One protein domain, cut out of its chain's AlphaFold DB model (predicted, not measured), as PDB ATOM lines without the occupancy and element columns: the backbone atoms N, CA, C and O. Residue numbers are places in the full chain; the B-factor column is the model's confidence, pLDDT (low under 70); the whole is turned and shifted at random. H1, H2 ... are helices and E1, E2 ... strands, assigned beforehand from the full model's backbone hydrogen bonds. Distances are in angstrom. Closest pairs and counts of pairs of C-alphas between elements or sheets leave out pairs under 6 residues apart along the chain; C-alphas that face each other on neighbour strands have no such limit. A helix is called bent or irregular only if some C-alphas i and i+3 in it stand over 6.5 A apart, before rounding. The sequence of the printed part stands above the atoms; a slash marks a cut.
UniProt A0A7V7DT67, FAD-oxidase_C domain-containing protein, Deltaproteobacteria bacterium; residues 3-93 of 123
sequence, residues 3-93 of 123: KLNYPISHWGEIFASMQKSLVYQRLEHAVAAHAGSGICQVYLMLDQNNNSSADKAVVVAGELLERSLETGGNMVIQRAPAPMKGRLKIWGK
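What this domain is: This is residues 3 to 93 of the 123 residues of the protein "FAD-oxidase_C domain-containing protein" of Deltaproteobacteria bacterium (UniProt A0A7V7DT67). Two helices, H1 and H2, lie side by side over one face of a four-stranded sheet, running along its strands, and the other face is bare. Short H3 is off the sheet, near H2. The printed part has 91 residues, in the order E1 H1 E2 E3 H2 E4 H3; the sheet, E2 E3 E1 E4, is antiparallel and the class is mixed. The whole is compact, radius of gyration of the C-alphas 12.5 A, yet elongated, spanning 39 by 24 by 18 A.

How they stand to each other: E1, residues 3 to 5, is the antiparallel neighbour of E3, residues 39 to 44, and E4, residues 74 to 77; within hydrogen-bond range are N 4 and O 40, 2.8 A, and N 3 and O 76, 2.9 A. H1, residues 8 to 24, is over E3 and E2, residues 29 to 34, at a height over the sheet of 9.5 A. E2 and E3 form a hairpin, with N 32 and O 41 2.9 A apart. H2, residues 51 to 70, is over E1 and E4 on the same face, height 9.0 A, making two layers, helices on one face of a sheet. With residues 60 to 68 alone it touches H1, at a shallow tilt of 24 degrees, opposite ways; the closest C-alphas, of Met 18 and Leu 64, are 6.6 A apart. E1, H1, E2 and E3, H2, E4 are split strand-helix-strand units, each with another strand between its two, and right-handed crossovers. H3, residues 82 to 85, is close but not clearly touching H2; the closest C-alphas, of Ala 54 and Met 84, are 7.0 A apart. Every O i to N i+4 pair is within range in H2, 11 of 13 in H1; H3 is too short for one.

Where its parts are: E1 begins at C-alpha 3 (63.559, -80.325, -9.737). H1 measures 25.1 A, with a kink of 28 degrees near residue 15, and is irregular: C-alphas 9 and 12 are 8.0 A apart. E2 measures 16.7 A, E3 16.6 A, H2 29.4 A and E4 10.5 A. H3 ends at C-alpha 85 (77.987, -79.068, -5.622).

The domain as a whole: The C-alphas farthest apart, of Ser 9 and Asn 49, are 39.6 A apart. The printed part has no cut and no long link; no printed residue is under 70 in pLDDT.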
ATOM      1  N   LYS A   3      64.836 -80.713  -9.140       95.81
ATOM      2  CA  LYS A   3      63.559 -80.325  -9.737       95.81
ATOM      3  C   LYS A   3      63.732 -80.295 -11.244       95.81
ATOM      4  O   LYS A   3      64.565 -79.545 -11.744       95.81
ATOM      5  N   LEU A   4      62.917 -81.072 -11.935       94.25
ATOM      6  CA  LEU A   4      62.853 -81.124 -13.385       94.25
ATOM      7  C   LEU A   4      61.567 -80.451 -13.846       94.25
ATOM      8  O   LEU A   4      60.542 -80.528 -13.160       94.25
ATOM      9  N   ASN A   5      61.637 -79.783 -14.990       93.44
ATOM     10  CA  ASN A   5      60.471 -79.312 -15.713       93.44
ATOM     11  C   ASN A   5      60.454 -79.885 -17.131       93.44
ATOM     12  O   ASN A   5      61.493 -80.251 -17.676       93.44
ATOM     13  N   TYR A   6      59.261 -79.999 -17.696       91.19
ATOM     14  CA  TYR A   6      59.043 -80.542 -19.031       91.19
ATOM     15  C   TYR A   6      57.658 -80.158 -19.557       91.19
ATOM     16  O   TYR A   6      56.771 -79.826 -18.762       91.19
ATOM     17  N   PRO A   7      57.431 -80.225 -20.881       92.69
ATOM     18  CA  PRO A   7      56.097 -80.072 -21.438       92.69
ATOM     19  C   PRO A   7      55.133 -81.095 -20.834       92.69
ATOM     20  O   PRO A   7      55.443 -82.284 -20.757       92.69
ATOM     21  N   ILE A   8      53.938 -80.645 -20.443       92.31
ATOM     22  CA  ILE A   8      52.913 -81.500 -19.817       92.31
ATOM     23  C   ILE A   8      52.596 -82.718 -20.694       92.31
ATOM     24  O   ILE A   8      52.395 -83.806 -20.171       92.31
ATOM     25  N   SER A   9      52.634 -82.576 -22.020       91.44
ATOM     26  CA  SER A   9      52.409 -83.674 -22.967       91.44
ATOM     27  C   SER A   9      53.410 -84.833 -22.859       91.44
ATOM     28  O   SER A   9      53.073 -85.939 -23.265       91.44
ATOM     29  N   HIS A  10      54.597 -84.616 -22.282       88.56
ATOM     30  CA  HIS A  10      55.679 -85.607 -22.210       88.56
ATOM     31  C   HIS A  10      55.859 -86.216 -20.807       88.56
ATOM     32  O   HIS A  10      56.804 -86.968 -20.570       88.56
ATOM     33  N   TRP A  11      54.967 -85.917 -19.852       87.44
ATOM     34  CA  TRP A  11      55.159 -86.295 -18.445       87.44
ATOM     35  C   TRP A  11      55.373 -87.805 -18.234       87.44
ATOM     36  O   TRP A  11      56.198 -88.194 -17.407       87.44
ATOM     37  N   GLY A  12      54.642 -88.648 -18.972       87.25
ATOM     38  CA  GLY A  12      54.656 -90.102 -18.801       87.25
ATOM     39  C   GLY A  12      55.952 -90.744 -19.293       87.25
ATOM     40  O   GLY A  12      56.562 -91.530 -18.569       87.25
ATOM     41  N   GLU A  13      56.408 -90.363 -20.491       86.50
ATOM     42  CA  GLU A  13      57.691 -90.818 -21.048       86.50
ATOM     43  C   GLU A  13      58.851 -90.433 -20.139       86.50
ATOM     44  O   GLU A  13      59.717 -91.252 -19.826       86.50
ATOM     45  N   ILE A  14      58.835 -89.189 -19.669       85.25
ATOM     46  CA  ILE A  14      59.879 -88.659 -18.810       85.25
ATOM     47  C   ILE A  14      59.897 -89.403 -17.479       85.25
ATOM     48  O   ILE A  14      60.949 -89.891 -17.077       85.25
ATOM     49  N   PHE A  15      58.748 -89.561 -16.821       88.06
ATOM     50  CA  PHE A  15      58.659 -90.307 -15.569       88.06
ATOM     51  C   PHE A  15      59.185 -91.744 -15.717       88.06
ATOM     52  O   PHE A  15      60.044 -92.168 -14.938       88.06
ATOM     53  N   ALA A  16      58.750 -92.467 -16.755       88.50
ATOM     54  CA  ALA A  16      59.197 -93.834 -17.022       88.50
ATOM     55  C   ALA A  16      60.713 -93.908 -17.278       88.50
ATOM     56  O   ALA A  16      61.415 -94.770 -16.742       88.50
ATOM     57  N   SER A  17      61.233 -92.967 -18.065       84.31
ATOM     58  CA  SER A  17      62.654 -92.848 -18.378       84.31
ATOM     59  C   SER A  17      63.484 -92.580 -17.114       84.31
ATOM     60  O   SER A  17      64.455 -93.294 -16.840       84.31
ATOM     61  N   MET A  18      63.083 -91.604 -16.295       85.06
ATOM     62  CA  MET A  18      63.753 -91.276 -15.033       85.06
ATOM     63  C   MET A  18      63.793 -92.470 -14.086       85.06
ATOM     64  O   MET A  18      64.859 -92.808 -13.569       85.06
ATOM     65  N   GLN A  19      62.651 -93.135 -13.896       86.81
ATOM     66  CA  GLN A  19      62.550 -94.310 -13.040       86.81
ATOM     67  C   GLN A  19      63.513 -95.410 -13.506       86.81
ATOM     68  O   GLN A  19      64.228 -95.987 -12.688       86.81
ATOM     69  N   LYS A  20      63.624 -95.640 -14.820       87.06
ATOM     70  CA  LYS A  20      64.581 -96.598 -15.389       87.06
ATOM     71  C   LYS A  20      66.040 -96.249 -15.055       87.06
ATOM     72  O   LYS A  20      66.776 -97.136 -14.629       87.06
ATOM     73  N   SER A  21      66.458 -94.987 -15.211       85.31
ATOM     74  CA  SER A  21      67.835 -94.561 -14.878       85.31
ATOM     75  C   SER A  21      68.136 -94.674 -13.381       85.31
ATOM     76  O   SER A  21      69.205 -95.149 -12.998       85.31
ATOM     77  N   LEU A  22      67.187 -94.288 -12.525       87.06
ATOM     78  CA  LEU A  22      67.346 -94.342 -11.069       87.06
ATOM     79  C   LEU A  22      67.457 -95.785 -10.557       87.06
ATOM     80  O   LEU A  22      68.333 -96.089  -9.744       87.06
ATOM     81  N   VAL A  23      66.619 -96.688 -11.078       86.94
ATOM     82  CA  VAL A  23      66.658 -98.122 -10.749       86.94
ATOM     83  C   VAL A  23      67.949 -98.773 -11.249       86.94
ATOM     84  O   VAL A  23      68.568 -99.534 -10.506       86.94
ATOM     85  N   TYR A  24      68.399 -98.446 -12.467       86.06
ATOM     86  CA  TYR A  24      69.640 -98.989 -13.035       86.06
ATOM     87  C   TYR A  24      70.860 -98.707 -12.145       86.06
ATOM     88  O   TYR A  24      71.701 -99.579 -11.927       86.06
ATOM     89  N   GLN A  25      70.918 -97.512 -11.559       82.56
ATOM     90  CA  GLN A  25      72.040 -97.059 -10.734       82.56
ATOM     91  C   GLN A  25      71.965 -97.553  -9.278       82.56
ATOM     92  O   GLN A  25      72.897 -97.333  -8.500       82.56
ATOM     93  N   ARG A  26      70.884 -98.270  -8.918       85.88
ATOM     94  CA  ARG A  26      70.616 -98.828  -7.578       85.88
ATOM     95  C   ARG A  26      70.748 -97.789  -6.460       85.88
ATOM     96  O   ARG A  26      71.267 -98.090  -5.387       85.88
ATOM     97  N   LEU A  27      70.318 -96.559  -6.728       86.06
ATOM     98  CA  LEU A  27      70.245 -95.515  -5.712       86.06
ATOM     99  C   LEU A  27      68.896 -95.599  -5.011       86.06
ATOM    100  O   LEU A  27      67.868 -95.744  -5.668       86.06
ATOM    101  N   GLU A  28      68.889 -95.472  -3.691       90.94
ATOM    102  CA  GLU A  28      67.646 -95.285  -2.953       90.94
ATOM    103  C   GLU A  28      67.081 -93.896  -3.281       90.94
ATOM    104  O   GLU A  28      67.784 -92.880  -3.215       90.94
ATOM    105  N   HIS A  29      65.823 -93.850  -3.715       93.31
ATOM    106  CA  HIS A  29      65.236 -92.636  -4.262       93.31
ATOM    107  C   HIS A  29      63.725 -92.558  -4.039       93.31
ATOM    108  O   HIS A  29      63.048 -93.566  -3.863       93.31
ATOM    109  N   ALA A  30      63.202 -91.336  -4.106       93.38
ATOM    110  CA  ALA A  30      61.776 -91.057  -4.200       93.38
ATOM    111  C   ALA A  30      61.518 -90.074  -5.345       93.38
ATOM    112  O   ALA A  30      62.317 -89.164  -5.592       93.38
ATOM    113  N   VAL A  31      60.392 -90.252  -6.037       92.06
ATOM    114  CA  VAL A  31      59.971 -89.400  -7.153       92.06
ATOM    115  C   VAL A  31      58.564 -88.887  -6.883       92.06
ATOM    116  O   VAL A  31      57.667 -89.670  -6.582       92.06
ATOM    117  N   ALA A  32      58.370 -87.578  -7.014       91.31
ATOM    118  CA  ALA A  32      57.061 -86.940  -6.975       91.31
ATOM    119  C   ALA A  32      56.832 -86.188  -8.290       91.31
ATOM    120  O   ALA A  32      57.475 -85.172  -8.555       91.31
ATOM    121  N   ALA A  33      55.932 -86.706  -9.124       89.62
ATOM    122  CA  ALA A  33      55.585 -86.113 -10.410       89.62
ATOM    123  C   ALA A  33      54.221 -85.416 -10.330       89.62
ATOM    124  O   ALA A  33      53.202 -86.030 -10.021       89.62
ATOM    125  N   HIS A  34      54.203 -84.128 -10.651       88.81
ATOM    126  CA  HIS A  34      53.003 -83.305 -10.743       88.81
ATOM    127  C   HIS A  34      52.617 -83.172 -12.219       88.81
ATOM    128  O   HIS A  34      53.017 -82.222 -12.900       88.81
ATOM    129  N   ALA A  35      51.861 -84.152 -12.727       84.06
ATOM    130  CA  ALA A  35      51.530 -84.261 -14.151       84.06
ATOM    131  C   ALA A  35      50.885 -82.982 -14.721       84.06
ATOM    132  O   ALA A  35      51.248 -82.548 -15.808       84.06
ATOM    133  N   GLY A  36      50.008 -82.323 -13.954       89.31
ATOM    134  CA  GLY A  36      49.315 -81.103 -14.387       89.31
ATOM    135  C   GLY A  36      50.179 -79.839 -14.469       89.31
ATOM    136  O   GLY A  36      49.739 -78.858 -15.056       89.31
ATOM    137  N   SER A  37      51.393 -79.835 -13.905       91.56
ATOM    138  CA  SER A  37      52.289 -78.666 -13.927       91.56
ATOM    139  C   SER A  37      53.588 -78.904 -14.693       91.56
ATOM    140  O   SER A  37      54.425 -78.007 -14.748       91.56
ATOM    141  N   GLY A  38      53.807 -80.118 -15.211       91.94
ATOM    142  CA  GLY A  38      55.065 -80.482 -15.866       91.94
ATOM    143  C   GLY A  38      56.269 -80.431 -14.922       91.94
ATOM    144  O   GLY A  38      57.358 -80.069 -15.352       91.94
ATOM    145  N   ILE A  39      56.076 -80.714 -13.625       92.88
ATOM    146  CA  ILE A  39      57.151 -80.700 -12.619       92.88
ATOM    147  C   ILE A  39      57.371 -82.112 -12.087       92.88
ATOM    148  O   ILE A  39      56.426 -82.763 -11.648       92.88
ATOM    149  N   CYS A  40      58.631 -82.533 -12.023       92.94
ATOM    150  CA  CYS A  40      59.049 -83.726 -11.294       92.94
ATOM    151  C   CYS A  40      60.088 -83.359 -10.239       92.94
ATOM    152  O   CYS A  40      61.037 -82.618 -10.506       92.94
ATOM    153  N   GLN A  41      59.918 -83.883  -9.033       94.12
ATOM    154  CA  GLN A  41      60.899 -83.795  -7.967       94.12
ATOM    155  C   GLN A  41      61.533 -85.160  -7.744       94.12
ATOM    156  O   GLN A  41      60.836 -86.149  -7.528       94.12
ATOM    157  N   VAL A  42      62.863 -85.185  -7.741       94.62
ATOM    158  CA  VAL A  42      63.653 -86.386  -7.466       94.62
ATOM    159  C   VAL A  42      64.443 -86.185  -6.180       94.62
ATOM    160  O   VAL A  42      65.206 -85.222  -6.015       94.62
ATOM    161  N   TYR A  43      64.278 -87.128  -5.265       94.94
ATOM    162  CA  TYR A  43      64.984 -87.207  -3.996       94.94
ATOM    163  C   TYR A  43      65.900 -88.422  -4.042       94.94
ATOM    164  O   TYR A  43      65.440 -89.523  -4.310       94.94
ATOM    165  N   LEU A  44      67.192 -88.212  -3.797       93.12
ATOM    166  CA  LEU A  44      68.173 -89.285  -3.656       93.12
ATOM    167  C   LEU A  44      68.538 -89.385  -2.178       93.12
ATOM    168  O   LEU A  44      68.940 -88.376  -1.589       93.12
ATOM    169  N   MET A  45      68.395 -90.578  -1.608       90.50
ATOM    170  CA  MET A  45      68.813 -90.884  -0.245       90.50
ATOM    171  C   MET A  45      70.259 -91.367  -0.315       90.50
ATOM    172  O   MET A  45      70.549 -92.500  -0.688       90.50
ATOM    173  N   LEU A  46      71.185 -90.443  -0.072       87.12
ATOM    174  CA  LEU A  46      72.615 -90.717  -0.152       87.12
ATOM    175  C   LEU A  46      73.153 -91.038   1.236       87.12
ATOM    176  O   LEU A  46      72.988 -90.243   2.163       87.12
ATOM    177  N   ASP A  47      73.860 -92.158   1.342       83.12
ATOM    178  CA  ASP A  47      74.739 -92.418   2.476       83.12
ATOM    179  C   ASP A  47      75.931 -91.453   2.414       83.12
ATOM    180  O   ASP A  47      76.729 -91.483   1.474       83.12
ATOM    181  N   GLN A  48      76.032 -90.572   3.411       74.56
ATOM    182  CA  GLN A  48      77.057 -89.528   3.466       74.56
ATOM    183  C   GLN A  48      78.469 -90.085   3.680       74.56
ATOM    184  O   GLN A  48      79.435 -89.390   3.377       74.56
ATOM    185  N   ASN A  49      78.594 -91.328   4.153       76.00
ATOM    186  CA  ASN A  49      79.882 -91.982   4.379       76.00
ATOM    187  C   ASN A  49      80.369 -92.775   3.157       76.00
ATOM    188  O   ASN A  49      81.482 -93.300   3.162       76.00
ATOM    189  N   ASN A  50      79.557 -92.861   2.099       78.69
ATOM    190  CA  ASN A  50      79.852 -93.654   0.914       78.69
ATOM    191  C   ASN A  50      80.095 -92.767  -0.319       78.69
ATOM    192  O   ASN A  50      79.166 -92.380  -1.033       78.69
ATOM    193  N   ASN A  51      81.372 -92.509  -0.624       79.00
ATOM    194  CA  ASN A  51      81.773 -91.727  -1.801       79.00
ATOM    195  C   ASN A  51      81.266 -92.323  -3.130       79.00
ATOM    196  O   ASN A  51      80.957 -91.570  -4.054       79.00
ATOM    197  N   SER A  52      81.085 -93.648  -3.220       84.19
ATOM    198  CA  SER A  52      80.550 -94.296  -4.429       84.19
ATOM    199  C   SER A  52      79.111 -93.861  -4.731       84.19
ATOM    200  O   SER A  52      78.743 -93.672  -5.892       84.19
ATOM    201  N   SER A  53      78.294 -93.646  -3.696       84.94
ATOM    202  CA  SER A  53      76.914 -93.171  -3.848       84.94
ATOM    203  C   SER A  53      76.864 -91.738  -4.383       84.94
ATOM    204  O   SER A  53      76.016 -91.416  -5.216       84.94
ATOM    205  N   ALA A  54      77.804 -90.887  -3.959       87.81
ATOM    206  CA  ALA A  54      77.926 -89.522  -4.458       87.81
ATOM    207  C   ALA A  54      78.316 -89.489  -5.946       87.81
ATOM    208  O   ALA A  54      77.732 -88.724  -6.714       87.81
ATOM    209  N   ASP A  55      79.246 -90.345  -6.374       89.56
ATOM    210  CA  ASP A  55      79.656 -90.436  -7.779       89.56
ATOM    211  C   ASP A  55      78.497 -90.852  -8.689       89.56
ATOM    212  O   ASP A  55      78.217 -90.182  -9.686       89.56
ATOM    213  N   LYS A  56      77.758 -91.898  -8.303       90.19
ATOM    214  CA  LYS A  56      76.563 -92.346  -9.033       90.19
ATOM    215  C   LYS A  56      75.496 -91.259  -9.111       90.19
ATOM    216  O   LYS A  56      74.880 -91.074 -10.156       90.19
ATOM    217  N   ALA A  57      75.293 -90.511  -8.028       92.00
ATOM    218  CA  ALA A  57      74.331 -89.418  -8.002       92.00
ATOM    219  C   ALA A  57      74.705 -88.270  -8.954       92.00
ATOM    220  O   ALA A  57      73.815 -87.680  -9.562       92.00
ATOM    221  N   VAL A  58      76.000 -87.969  -9.117       92.94
ATOM    222  CA  VAL A  58      76.473 -86.988 -10.109       92.94
ATOM    223  C   VAL A  58      76.197 -87.474 -11.531       92.94
ATOM    224  O   VAL A  58      75.690 -86.700 -12.342       92.94
ATOM    225  N   VAL A  59      76.471 -88.750 -11.820       92.38
ATOM    226  CA  VAL A  59      76.200 -89.356 -13.134       92.38
ATOM    227  C   VAL A  59      74.706 -89.312 -13.456       92.38
ATOM    228  O   VAL A  59      74.315 -88.770 -14.487       92.38
ATOM    229  N   VAL A  60      73.863 -89.783 -12.532       93.12
ATOM    230  CA  VAL A  60      72.401 -89.753 -12.679       93.12
ATOM    231  C   VAL A  60      71.885 -88.335 -12.872       93.12
ATOM    232  O   VAL A  60      71.033 -88.108 -13.723       93.12
ATOM    233  N   ALA A  61      72.394 -87.361 -12.115       94.44
ATOM    234  CA  ALA A  61      71.990 -85.972 -12.295       94.44
ATOM    235  C   ALA A  61      72.322 -85.459 -13.709       94.44
ATOM    236  O   ALA A  61      71.512 -84.751 -14.299       94.44
ATOM    237  N   GLY A  62      73.472 -85.836 -14.275       94.06
ATOM    238  CA  GLY A  62      73.809 -85.521 -15.666       94.06
ATOM    239  C   GLY A  62      72.820 -86.134 -16.661       94.06
ATOM    240  O   GLY A  62      72.251 -85.416 -17.477       94.06
ATOM    241  N   GLU A  63      72.548 -87.437 -16.544       92.75
ATOM    242  CA  GLU A  63      71.594 -88.144 -17.415       92.75
ATOM    243  C   GLU A  63      70.181 -87.545 -17.352       92.75
ATOM    244  O   GLU A  63      69.522 -87.369 -18.376       92.75
ATOM    245  N   LEU A  64      69.709 -87.228 -16.144       93.06
ATOM    246  CA  LEU A  64      68.392 -86.634 -15.929       93.06
ATOM    247  C   LEU A  64      68.301 -85.226 -16.527       93.06
ATOM    248  O   LEU A  64      67.261 -84.881 -17.087       93.06
ATOM    249  N   LEU A  65      69.372 -84.427 -16.434       94.38
ATOM    250  CA  LEU A  65      69.432 -83.109 -17.068       94.38
ATOM    251  C   LEU A  65      69.331 -83.232 -18.590       94.38
ATOM    252  O   LEU A  65      68.479 -82.574 -19.178       94.38
ATOM    253  N   GLU A  66      70.157 -84.077 -19.212       92.94
ATOM    254  CA  GLU A  66      70.167 -84.242 -20.673       92.94
ATOM    255  C   GLU A  66      68.807 -84.708 -21.198       92.94
ATOM    256  O   GLU A  66      68.252 -84.088 -22.100       92.94
ATOM    257  N   ARG A  67      68.181 -85.695 -20.549       89.88
ATOM    258  CA  ARG A  67      66.828 -86.138 -20.925       89.88
ATOM    259  C   ARG A  67      65.777 -85.047 -20.776       89.88
ATOM    260  O   ARG A  67      64.872 -84.928 -21.600       89.88
ATOM    261  N   SER A  68      65.878 -84.239 -19.722       91.88
ATOM    262  CA  SER A  68      64.982 -83.097 -19.551       91.88
ATOM    263  C   SER A  68      65.146 -82.117 -20.713       91.88
ATOM    264  O   SER A  68      64.147 -81.663 -21.258       91.88
ATOM    265  N   LEU A  69      66.382 -81.841 -21.136       92.62
ATOM    266  CA  LEU A  69      66.689 -80.931 -22.243       92.62
ATOM    267  C   LEU A  69      66.216 -81.461 -23.602       92.62
ATOM    268  O   LEU A  69      65.670 -80.688 -24.385       92.62
ATOM    269  N   GLU A  70      66.375 -82.760 -23.872       91.75
ATOM    270  CA  GLU A  70      65.900 -83.416 -25.104       91.75
ATOM    271  C   GLU A  70      64.389 -83.241 -25.311       91.75
ATOM    272  O   GLU A  70      63.921 -83.097 -26.438       91.75
ATOM    273  N   THR A  71      63.629 -83.180 -24.216       89.31
ATOM    274  CA  THR A  71      62.172 -82.956 -24.236       89.31
ATOM    275  C   THR A  71      61.770 -81.476 -24.192       89.31
ATOM    276  O   THR A  71      60.592 -81.157 -24.040       89.31
ATOM    277  N   GLY A  72      62.728 -80.549 -24.299       89.81
ATOM    278  CA  GLY A  72      62.484 -79.104 -24.210       89.81
ATOM    279  C   GLY A  72      62.273 -78.580 -22.784       89.81
ATOM    280  O   GLY A  72      61.767 -77.474 -22.598       89.81
ATOM    281  N   GLY A  73      62.632 -79.371 -21.776       92.12
ATOM    282  CA  GLY A  73      62.650 -79.004 -20.366       92.12
ATOM    283  C   GLY A  73      64.046 -78.656 -19.840       92.12
ATOM    284  O   GLY A  73      64.975 -78.380 -20.591       92.12
ATOM    285  N   ASN A  74      64.203 -78.667 -18.521       93.56
ATOM    286  CA  ASN A  74      65.444 -78.395 -17.798       93.56
ATOM    287  C   ASN A  74      65.394 -79.025 -16.394       93.56
ATOM    288  O   ASN A  74      64.327 -79.310 -15.847       93.56
ATOM    289  N   MET A  75      66.556 -79.168 -15.760       95.12
ATOM    290  CA  MET A  75      66.676 -79.596 -14.370       95.12
ATOM    291  C   MET A  75      67.540 -78.635 -13.562       95.12
ATOM    292  O   MET A  75      68.620 -78.248 -13.991       95.12
ATOM    293  N   VAL A  76      67.110 -78.345 -12.335       95.56
ATOM    294  CA  VAL A  76      67.913 -77.635 -11.335       95.56
ATOM    295  C   VAL A  76      68.108 -78.487 -10.085       95.56
ATOM    296  O   VAL A  76      67.221 -79.235  -9.661       95.56
ATOM    297  N   ILE A  77      69.267 -78.352  -9.448       96.44
ATOM    298  CA  ILE A  77      69.559 -78.983  -8.161       96.44
ATOM    299  C   ILE A  77      69.182 -78.010  -7.049       96.44
ATOM    300  O   ILE A  77      69.874 -77.029  -6.799       96.44
ATOM    301  N   GLN A  78      68.097 -78.305  -6.340       95.31
ATOM    302  CA  GLN A  78      67.632 -77.463  -5.234       95.31
ATOM    303  C   GLN A  78      68.438 -77.705  -3.955       95.31
ATOM    304  O   GLN A  78      68.684 -76.786  -3.175       95.31
ATOM    305  N   ARG A  79      68.874 -78.952  -3.733       93.50
ATOM    306  CA  ARG A  79      69.646 -79.335  -2.546       93.50
ATOM    307  C   ARG A  79      70.619 -80.463  -2.860       93.50
ATOM    308  O   ARG A  79      70.206 -81.516  -3.345       93.50
ATOM    309  N   ALA A  80      71.884 -80.257  -2.504       92.75
ATOM    310  CA  ALA A  80      72.944 -81.260  -2.553       92.75
ATOM    311  C   ALA A  80      73.969 -81.016  -1.427       92.75
ATOM    312  O   ALA A  80      74.147 -79.856  -1.025       92.75
ATOM    313  N   PRO A  81      74.650 -82.066  -0.931       90.56
ATOM    314  CA  PRO A  81      75.802 -81.929  -0.042       90.56
ATOM    315  C   PRO A  81      76.891 -81.031  -0.645       90.56
ATOM    316  O   PRO A  81      77.131 -81.063  -1.853       90.56
ATOM    317  N   ALA A  82      77.570 -80.240   0.192       88.12
ATOM    318  CA  ALA A  82      78.597 -79.290  -0.252       88.12
ATOM    319  C   ALA A  82      79.712 -79.904  -1.131       88.12
ATOM    320  O   ALA A  82      79.999 -79.300  -2.166       88.12
ATOM    321  N   PRO A  83      80.270 -81.097  -0.822       87.19
ATOM    322  CA  PRO A  83      81.346 -81.695  -1.622       87.19
ATOM    323  C   PRO A  83      80.921 -82.023  -3.059       87.19
ATOM    324  O   PRO A  83      81.745 -82.074  -3.966       87.19
ATOM    325  N   MET A  84      79.622 -82.231  -3.283       89.12
ATOM    326  CA  MET A  84      79.087 -82.608  -4.589       89.12
ATOM    327  C   MET A  84      78.773 -81.401  -5.471       89.12
ATOM    328  O   MET A  84      78.745 -81.533  -6.691       89.12
ATOM    329  N   LYS A  85      78.520 -80.223  -4.882       88.81
ATOM    330  CA  LYS A  85      77.987 -79.068  -5.622       88.81
ATOM    331  C   LYS A  85      78.877 -78.639  -6.790       88.81
ATOM    332  O   LYS A  85      78.341 -78.320  -7.842       88.81
ATOM    333  N   GLY A  86      80.203 -78.697  -6.638       88.31
ATOM    334  CA  GLY A  86      81.149 -78.340  -7.707       88.31
ATOM    335  C   GLY A  86      81.145 -79.292  -8.909       88.31
ATOM    336  O   GLY A  86      81.640 -78.941  -9.974       88.31
ATOM    337  N   ARG A  87      80.566 -80.488  -8.759       91.56
ATOM    338  CA  ARG A  87      80.463 -81.513  -9.810       91.56
ATOM    339  C   ARG A  87      79.086 -81.548 -10.472       91.56
ATOM    340  O   ARG A  87      78.884 -82.291 -11.426       91.56
ATOM    341  N   LEU A  88      78.132 -80.778  -9.954       92.81
ATOM    342  CA  LEU A  88      76.744 -80.763 -10.398       92.81
ATOM    343  C   LEU A  88      76.440 -79.474 -11.160       92.81
ATOM    344  O   LEU A  88      76.853 -78.383 -10.771       92.81
ATOM    345  N   LYS A  89      75.628 -79.577 -12.212       92.94
ATOM    346  CA  LYS A  89      75.044 -78.413 -12.887       92.94
ATOM    347  C   LYS A  89      73.869 -77.879 -12.059       92.94
ATOM    348  O   LYS A  89      72.719 -78.208 -12.319       92.94
ATOM    349  N   ILE A  90      74.165 -77.086 -11.024       94.38
ATOM    350  CA  ILE A  90      73.166 -76.628 -10.037       94.38
ATOM    351  C   ILE A  90      71.985 -75.894 -10.687       94.38
ATOM    352  O   ILE A  90      70.837 -76.145 -10.330       94.38
ATOM    353  N   TRP A  91      72.267 -75.045 -11.673       92.31
ATOM    354  CA  TRP A  91      71.272 -74.247 -12.396       92.31
ATOM    355  C   TRP A  91      70.796 -74.897 -13.705       92.31
ATOM    356  O   TRP A  91      70.109 -74.258 -14.497       92.31
ATOM    357  N   GLY A  92      71.163 -76.159 -13.942       92.69
ATOM    358  CA  GLY A  92      70.936 -76.829 -15.219       92.69
ATOM    359  C   GLY A  92      71.909 -76.371 -16.301       92.69
ATOM    360  O   GLY A  92      73.044 -75.966 -16.017       92.69
ATOM    361  N   LYS A  93      71.480 -76.469 -17.561       89.75
ATOM    362  CA  LYS A  93      72.277 -76.026 -18.706       89.75
ATOM    363  C   LYS A  93      72.164 -74.515 -18.865       89.75
ATOM    364  O   LYS A  93      71.070 -73.974 -18.975       89.75
TER     365      LYS A  93